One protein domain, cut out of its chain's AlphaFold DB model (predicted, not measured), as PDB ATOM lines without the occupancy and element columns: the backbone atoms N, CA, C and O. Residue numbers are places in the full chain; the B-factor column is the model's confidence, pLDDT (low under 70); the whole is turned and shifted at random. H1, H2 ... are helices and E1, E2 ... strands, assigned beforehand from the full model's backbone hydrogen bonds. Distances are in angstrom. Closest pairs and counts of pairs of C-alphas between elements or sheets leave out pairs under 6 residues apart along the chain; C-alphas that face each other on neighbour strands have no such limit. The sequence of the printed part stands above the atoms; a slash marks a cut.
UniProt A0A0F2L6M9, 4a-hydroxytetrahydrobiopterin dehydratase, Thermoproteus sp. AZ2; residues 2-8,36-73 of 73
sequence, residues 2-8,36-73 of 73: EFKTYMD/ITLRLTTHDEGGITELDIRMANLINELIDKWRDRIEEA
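AT A GLANCE: This is residues 2 to 8 and 36 to 73 of the 73 residues of the protein "4a-hydroxytetrahydrobiopterin dehydratase" of Thermoproteus sp. AZ2 (UniProt A0A0F2L6M9). One long, straight helix, H1, makes the longest axis, and on one side of it, at a distance, the short strand E1 runs the opposite way; the chain turns back between them through residues 40 to 49. A small separate piece, residues 2 to 8, lies on the same side of H1 as E1, and the part is an open frame with few contacts. The printed part has 45 residues, with E1 then H1 along the chain, and the class is mostly helix. It is only just loose, close to extended, with a radius of gyration of the C-alphas of 13.6 A, and its outline is a rod spanning 42 by 19 by 11 A.

HOW THE PARTS SIT: Look first at H1, residues 50 to 71, where every O i to N i+4 pair is within hydrogen-bond range. In it, residues 60 to 65 stand free, with no C-alpha 8 or more residues away along the chain within 10 A. Then find E1, residues 36 to 39, which pairs with no named strand. E1 and H1 are apart, with no C-alpha of the one within 8 A of the other.

IN THESE COORDINATES: Find C-alpha 50 at (-1.414, 12.249, -34.286); from there H1 runs 31.9 A to C-alpha 71 at (-25.721, 24.656, -17.818). E1 begins at C-alpha 36, at (-7.028, 23.629, -15.346), and its length from first to last C-alpha is 10.2 A.

THE WHOLE: The two C-alphas farthest apart are those of Glu 45 and Ala 73, at 41.9 A. Residues 9 to 35 are not printed, and C-alphas 8 and 36 stand 10.6 A apart across this cut. The link from E1 to H1, 10 residues, is short. Look at the B-factor column: the mean pLDDT of the printed part is 92.4, and residues 70 to 73 are under 70.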
ATOM      1  N   GLU A   2     -11.767  26.963 -16.888       93.81
ATOM      2  CA  GLU A   2     -12.191  27.346 -15.530       93.81
ATOM      3  C   GLU A   2     -13.466  26.582 -15.134       93.81
ATOM      4  O   GLU A   2     -14.374  26.440 -15.949       93.81
ATOM      5  N   PHE A   3     -13.533  26.111 -13.887       93.94
ATOM      6  CA  PHE A   3     -14.673  25.387 -13.314       93.94
ATOM      7  C   PHE A   3     -15.438  26.223 -12.264       93.94
ATOM      8  O   PHE A   3     -14.913  27.199 -11.710       93.94
ATOM      9  N   LYS A   4     -16.692  25.840 -11.959       92.56
ATOM     10  CA  LYS A   4     -17.516  26.488 -10.914       92.56
ATOM     11  C   LYS A   4     -16.882  26.305  -9.526       92.56
ATOM     12  O   LYS A   4     -16.756  27.276  -8.780       92.56
ATOM     13  N   THR A   5     -16.413  25.097  -9.209       94.81
ATOM     14  CA  THR A   5     -15.705  24.773  -7.959       94.81
ATOM     15  C   THR A   5     -14.393  24.019  -8.208       94.81
ATOM     16  O   THR A   5     -14.141  23.515  -9.300       94.81
ATOM     17  N   TYR A   6     -13.539  23.924  -7.181       96.38
ATOM     18  CA  TYR A   6     -12.323  23.099  -7.243       96.38
ATOM     19  C   TYR A   6     -12.656  21.623  -7.502       96.38
ATOM     20  O   TYR A   6     -12.021  20.980  -8.334       96.38
ATOM     21  N   MET A   7     -13.681  21.100  -6.819       96.62
ATOM     22  CA  MET A   7     -14.069  19.694  -6.936       96.62
ATOM     23  C   MET A   7     -14.654  19.352  -8.306       96.62
ATOM     24  O   MET A   7     -14.441  18.236  -8.766       96.62
ATOM     25  N   ASP A   8     -15.302  20.296  -8.992       95.31
ATOM     26  CA  ASP A   8     -15.734  20.085 -10.381       95.31
ATOM     27  C   ASP A   8     -14.529  19.845 -11.296       95.31
ATOM     28  O   ASP A   8     -14.528  18.903 -12.084       95.31
ATOM     29  N   ILE A  36      -7.765  24.775 -14.820       98.19
ATOM     30  CA  ILE A  36      -7.028  23.629 -15.346       98.19
ATOM     31  C   ILE A  36      -6.411  24.018 -16.681       98.19
ATOM     32  O   ILE A  36      -7.105  24.499 -17.587       98.19
ATOM     33  N   THR A  37      -5.113  23.770 -16.799       98.44
ATOM     34  CA  THR A  37      -4.358  23.872 -18.047       98.44
ATOM     35  C   THR A  37      -3.881  22.480 -18.429       98.44
ATOM     36  O   THR A  37      -3.321  21.773 -17.593       98.44
ATOM     37  N   LEU A  38      -4.113  22.108 -19.687       98.12
ATOM     38  CA  LEU A  38      -3.652  20.856 -20.277       98.12
ATOM     39  C   LEU A  38      -2.632  21.171 -21.364       98.12
ATOM     40  O   LEU A  38      -2.838  22.101 -22.149       98.12
ATOM     41  N   ARG A  39      -1.556  20.394 -21.420       97.75
ATOM     42  CA  ARG A  39      -0.580  20.436 -22.510       97.75
ATOM     43  C   ARG A  39      -0.371  19.023 -23.045       97.75
ATOM     44  O   ARG A  39      -0.197  18.086 -22.276       97.75
ATOM     45  N   LEU A  40      -0.407  18.906 -24.369       98.12
ATOM     46  CA  LEU A  40      -0.219  17.657 -25.098       98.12
ATOM     47  C   LEU A  40       1.069  17.742 -25.901       98.12
ATOM     48  O   LEU A  40       1.277  18.707 -26.641       98.12
ATOM     49  N   THR A  41       1.924  16.750 -25.702       97.62
ATOM     50  CA  THR A  41       3.104  16.488 -26.518       97.62
ATOM     51  C   THR A  41       3.418  15.006 -26.468       97.62
ATOM     52  O   THR A  41       3.382  14.404 -25.397       97.62
ATOM     53  N   THR A  42       3.853  14.443 -27.585       97.81
ATOM     54  CA  THR A  42       4.476  13.123 -27.606       97.81
ATOM     55  C   THR A  42       5.934  13.280 -27.196       97.81
ATOM     56  O   THR A  42       6.782  13.695 -27.989       97.81
ATOM     57  N   HIS A  43       6.220  13.015 -25.919       91.12
ATOM     58  CA  HIS A  43       7.526  13.295 -25.313       91.12
ATOM     59  C   HIS A  43       8.684  12.597 -26.031       91.12
ATOM     60  O   HIS A  43       9.704  13.236 -26.289       91.12
ATOM     61  N   ASP A  44       8.498  11.331 -26.406       92.31
ATOM     62  CA  ASP A  44       9.531  10.515 -27.052       92.31
ATOM     63  C   ASP A  44       9.874  10.999 -28.469       92.31
ATOM     64  O   ASP A  44      11.008  10.856 -28.922       92.31
ATOM     65  N   GLU A  45       8.915  11.632 -29.149       95.00
ATOM     66  CA  GLU A  45       9.109  12.230 -30.475       95.00
ATOM     67  C   GLU A  45       9.517  13.712 -30.404       95.00
ATOM     68  O   GLU A  45       9.796  14.341 -31.425       95.00
ATOM     69  N   GLY A  46       9.581  14.287 -29.197       93.31
ATOM     70  CA  GLY A  46       9.980  15.675 -28.970       93.31
ATOM     71  C   GLY A  46       9.044  16.710 -29.605       93.31
ATOM     72  O   GLY A  46       9.461  17.848 -29.834       93.31
ATOM     73  N   GLY A  47       7.794  16.340 -29.905       95.31
ATOM     74  CA  GLY A  47       6.900  17.157 -30.722       95.31
ATOM     75  C   GLY A  47       5.426  16.769 -30.641       95.31
ATOM     76  O   GLY A  47       5.006  16.013 -29.768       95.31
ATOM     77  N   ILE A  48       4.644  17.356 -31.548       97.81
ATOM     78  CA  ILE A  48       3.218  17.062 -31.725       97.81
ATOM     79  C   ILE A  48       3.083  15.937 -32.750       97.81
ATOM     80  O   ILE A  48       3.659  16.028 -33.835       97.81
ATOM     81  N   THR A  49       2.278  14.931 -32.427       98.12
ATOM     82  CA  THR A  49       1.942  13.805 -33.305       98.12
ATOM     83  C   THR A  49       0.427  13.642 -33.438       98.12
ATOM     84  O   THR A  49      -0.363  14.384 -32.850       98.12
ATOM     85  N   GLU A  50      -0.002  12.631 -34.192       97.88
ATOM     86  CA  GLU A  50      -1.414  12.249 -34.286       97.88
ATOM     87  C   GLU A  50      -2.007  11.810 -32.935       97.88
ATOM     88  O   GLU A  50      -3.206  11.983 -32.719       97.88
ATOM     89  N   LEU A  51      -1.191  11.301 -31.999       97.62
ATOM     90  CA  LEU A  51      -1.653  10.961 -30.646       97.62
ATOM     91  C   LEU A  51      -2.099  12.215 -29.890       97.62
ATOM     92  O   LEU A  51      -3.149  12.216 -29.246       97.62
ATOM     93  N   ASP A  52      -1.352  13.311 -30.035       98.44
ATOM     94  CA  ASP A  52      -1.698  14.601 -29.442       98.44
ATOM     95  C   ASP A  52      -2.995  15.157 -30.034       98.44
ATOM     96  O   ASP A  52      -3.871  15.619 -29.303       98.44
ATOM     97  N   ILE A  53      -3.153  15.072 -31.358       98.44
ATOM     98  CA  ILE A  53      -4.363  15.537 -32.048       98.44
ATOM     99  C   ILE A  53      -5.576  14.695 -31.630       98.44
ATOM    100  O   ILE A  53      -6.636  15.242 -31.314       98.44
ATOM    101  N   ARG A  54      -5.426  13.365 -31.575       98.12
ATOM    102  CA  ARG A  54      -6.484  12.449 -31.134       98.12
ATOM    103  C   ARG A  54      -6.903  12.736 -29.696       98.12
ATOM    104  O   ARG A  54      -8.098  12.876 -29.429       98.12
ATOM    105  N   MET A  55      -5.939  12.886 -28.791       98.38
ATOM    106  CA  MET A  55      -6.211  13.198 -27.391       98.38
ATOM    107  C   MET A  55      -6.894  14.561 -27.231       98.38
ATOM    108  O   MET A  55      -7.852  14.685 -26.469       98.38
ATOM    109  N   ALA A  56      -6.473  15.577 -27.992       98.38
ATOM    110  CA  ALA A  56      -7.123  16.885 -27.983       98.38
ATOM    111  C   ALA A  56      -8.611  16.794 -28.366       98.38
ATOM    112  O   ALA A  56      -9.447  17.431 -27.725       98.38
ATOM    113  N   ASN A  57      -8.960  15.972 -29.362       98.50
ATOM    114  CA  ASN A  57     -10.353  15.765 -29.763       98.50
ATOM    115  C   ASN A  57     -11.178  15.082 -28.663       98.50
ATOM    116  O   ASN A  57     -12.266  15.555 -28.339       98.50
ATOM    117  N   LEU A  58     -10.643  14.035 -28.029       98.50
ATOM    118  CA  LEU A  58     -11.315  13.354 -26.914       98.50
ATOM    119  C   LEU A  58     -11.521  14.283 -25.707       98.50
ATOM    120  O   LEU A  58     -12.574  14.255 -25.067       98.50
ATOM    121  N   ILE A  59     -10.540  15.143 -25.415       98.19
ATOM    122  CA  ILE A  59     -10.654  16.183 -24.387       98.19
ATOM    123  C   ILE A  59     -11.755  17.183 -24.746       98.19
ATOM    124  O   ILE A  59     -12.553  17.523 -23.876       98.19
ATOM    125  N   ASN A  60     -11.833  17.637 -26.001       97.50
ATOM    126  CA  ASN A  60     -12.884  18.557 -26.442       97.50
ATOM    127  C   ASN A  60     -14.280  17.943 -26.274       97.50
ATOM    128  O   ASN A  60     -15.157  18.580 -25.698       97.50
ATOM    129  N   GLU A  61     -14.466  16.679 -26.663       97.75
ATOM    130  CA  GLU A  61     -15.730  15.968 -26.440       97.75
ATOM    131  C   GLU A  61     -16.081  15.846 -24.950       97.75
ATOM    132  O   GLU A  61     -17.249  15.952 -24.563       97.75
ATOM    133  N   LEU A  62     -15.084  15.609 -24.090       97.06
ATOM    134  CA  LEU A  62     -15.293  15.580 -22.644       97.06
ATOM    135  C   LEU A  62     -15.696  16.964 -22.115       97.06
ATOM    136  O   LEU A  62     -16.606  17.055 -21.293       97.06
ATOM    137  N   ILE A  63     -15.047  18.031 -22.585       95.25
ATOM    138  CA  ILE A  63     -15.368  19.413 -22.209       95.25
ATOM    139  C   ILE A  63     -16.808  19.744 -22.586       95.25
ATOM    140  O   ILE A  63     -17.530  20.267 -21.741       95.25
ATOM    141  N   ASP A  64     -17.244  19.414 -23.801       94.88
ATOM    142  CA  ASP A  64     -18.611  19.689 -24.249       94.88
ATOM    143  C   ASP A  64     -19.637  18.966 -23.364       94.88
ATOM    144  O   ASP A  64     -20.535  19.604 -22.816       94.88
ATOM    145  N   LYS A  65     -19.410  17.680 -23.056       93.44
ATOM    146  CA  LYS A  65     -20.244  16.934 -22.092       93.44
ATOM    147  C   LYS A  65     -20.297  17.592 -20.712       93.44
ATOM    148  O   LYS A  65     -21.310  17.491 -20.026       93.44
ATOM    149  N   TRP A  66     -19.201  18.191 -20.252       92.88
ATOM    150  CA  TRP A  66     -19.145  18.871 -18.957       92.88
ATOM    151  C   TRP A  66     -19.808  20.247 -18.984       92.88
ATOM    152  O   TRP A  66     -20.387  20.650 -17.977       92.88
ATOM    153  N   ARG A  67     -19.765  20.953 -20.118       87.62
ATOM    154  CA  ARG A  67     -20.483  22.219 -20.302       87.62
ATOM    155  C   ARG A  67     -21.989  22.006 -20.207       87.62
ATOM    156  O   ARG A  67     -22.622  22.696 -19.412       87.62
ATOM    157  N   ASP A  68     -22.515  20.991 -20.886       84.38
ATOM    158  CA  ASP A  68     -23.947  20.667 -20.861       84.38
ATOM    159  C   ASP A  68     -24.432  20.358 -19.430       84.38
ATOM    160  O   ASP A  68     -25.421  20.914 -18.959       84.38
ATOM    161  N   ARG A  69     -23.662  19.565 -18.665       81.06
ATOM    162  CA  ARG A  69     -23.974  19.239 -17.255       81.06
ATOM    163  C   ARG A  69     -24.005  20.463 -16.334       81.06
ATOM    164  O   ARG A  69     -24.678  20.442 -15.309       81.06
ATOM    165  N   ILE A  70     -23.208  21.485 -16.639       69.88
ATOM    166  CA  ILE A  70     -23.067  22.689 -15.815       69.88
ATOM    167  C   ILE A  70     -24.147  23.723 -16.155       69.88
ATOM    168  O   ILE A  70     -24.514  24.498 -15.271       69.88
ATOM    169  N   GLU A  71     -24.633  23.764 -17.395       63.09
ATOM    170  CA  GLU A  71     -25.721  24.656 -17.818       63.09
ATOM    171  C   GLU A  71     -27.103  24.157 -17.354       63.09
ATOM    172  O   GLU A  71     -27.995  24.968 -17.117       63.09
ATOM    173  N   GLU A  72     -27.260  22.850 -17.135       55.97
ATOM    174  CA  GLU A  72     -28.489  22.240 -16.602       55.97
ATOM    175  C   GLU A  72     -28.615  22.289 -15.058       55.97
ATOM    176  O   GLU A  72     -29.663  21.916 -14.523       55.97
ATOM    177  N   ALA A  73     -27.579  22.754 -14.340       52.03
ATOM    178  CA  ALA A  73     -27.477  22.763 -12.870       52.03
ATOM    179  C   ALA A  73     -27.277  24.164 -12.260       52.03
ATOM    180  O   ALA A  73     -28.018  24.489 -11.305       52.03
TER     181      ALA A  73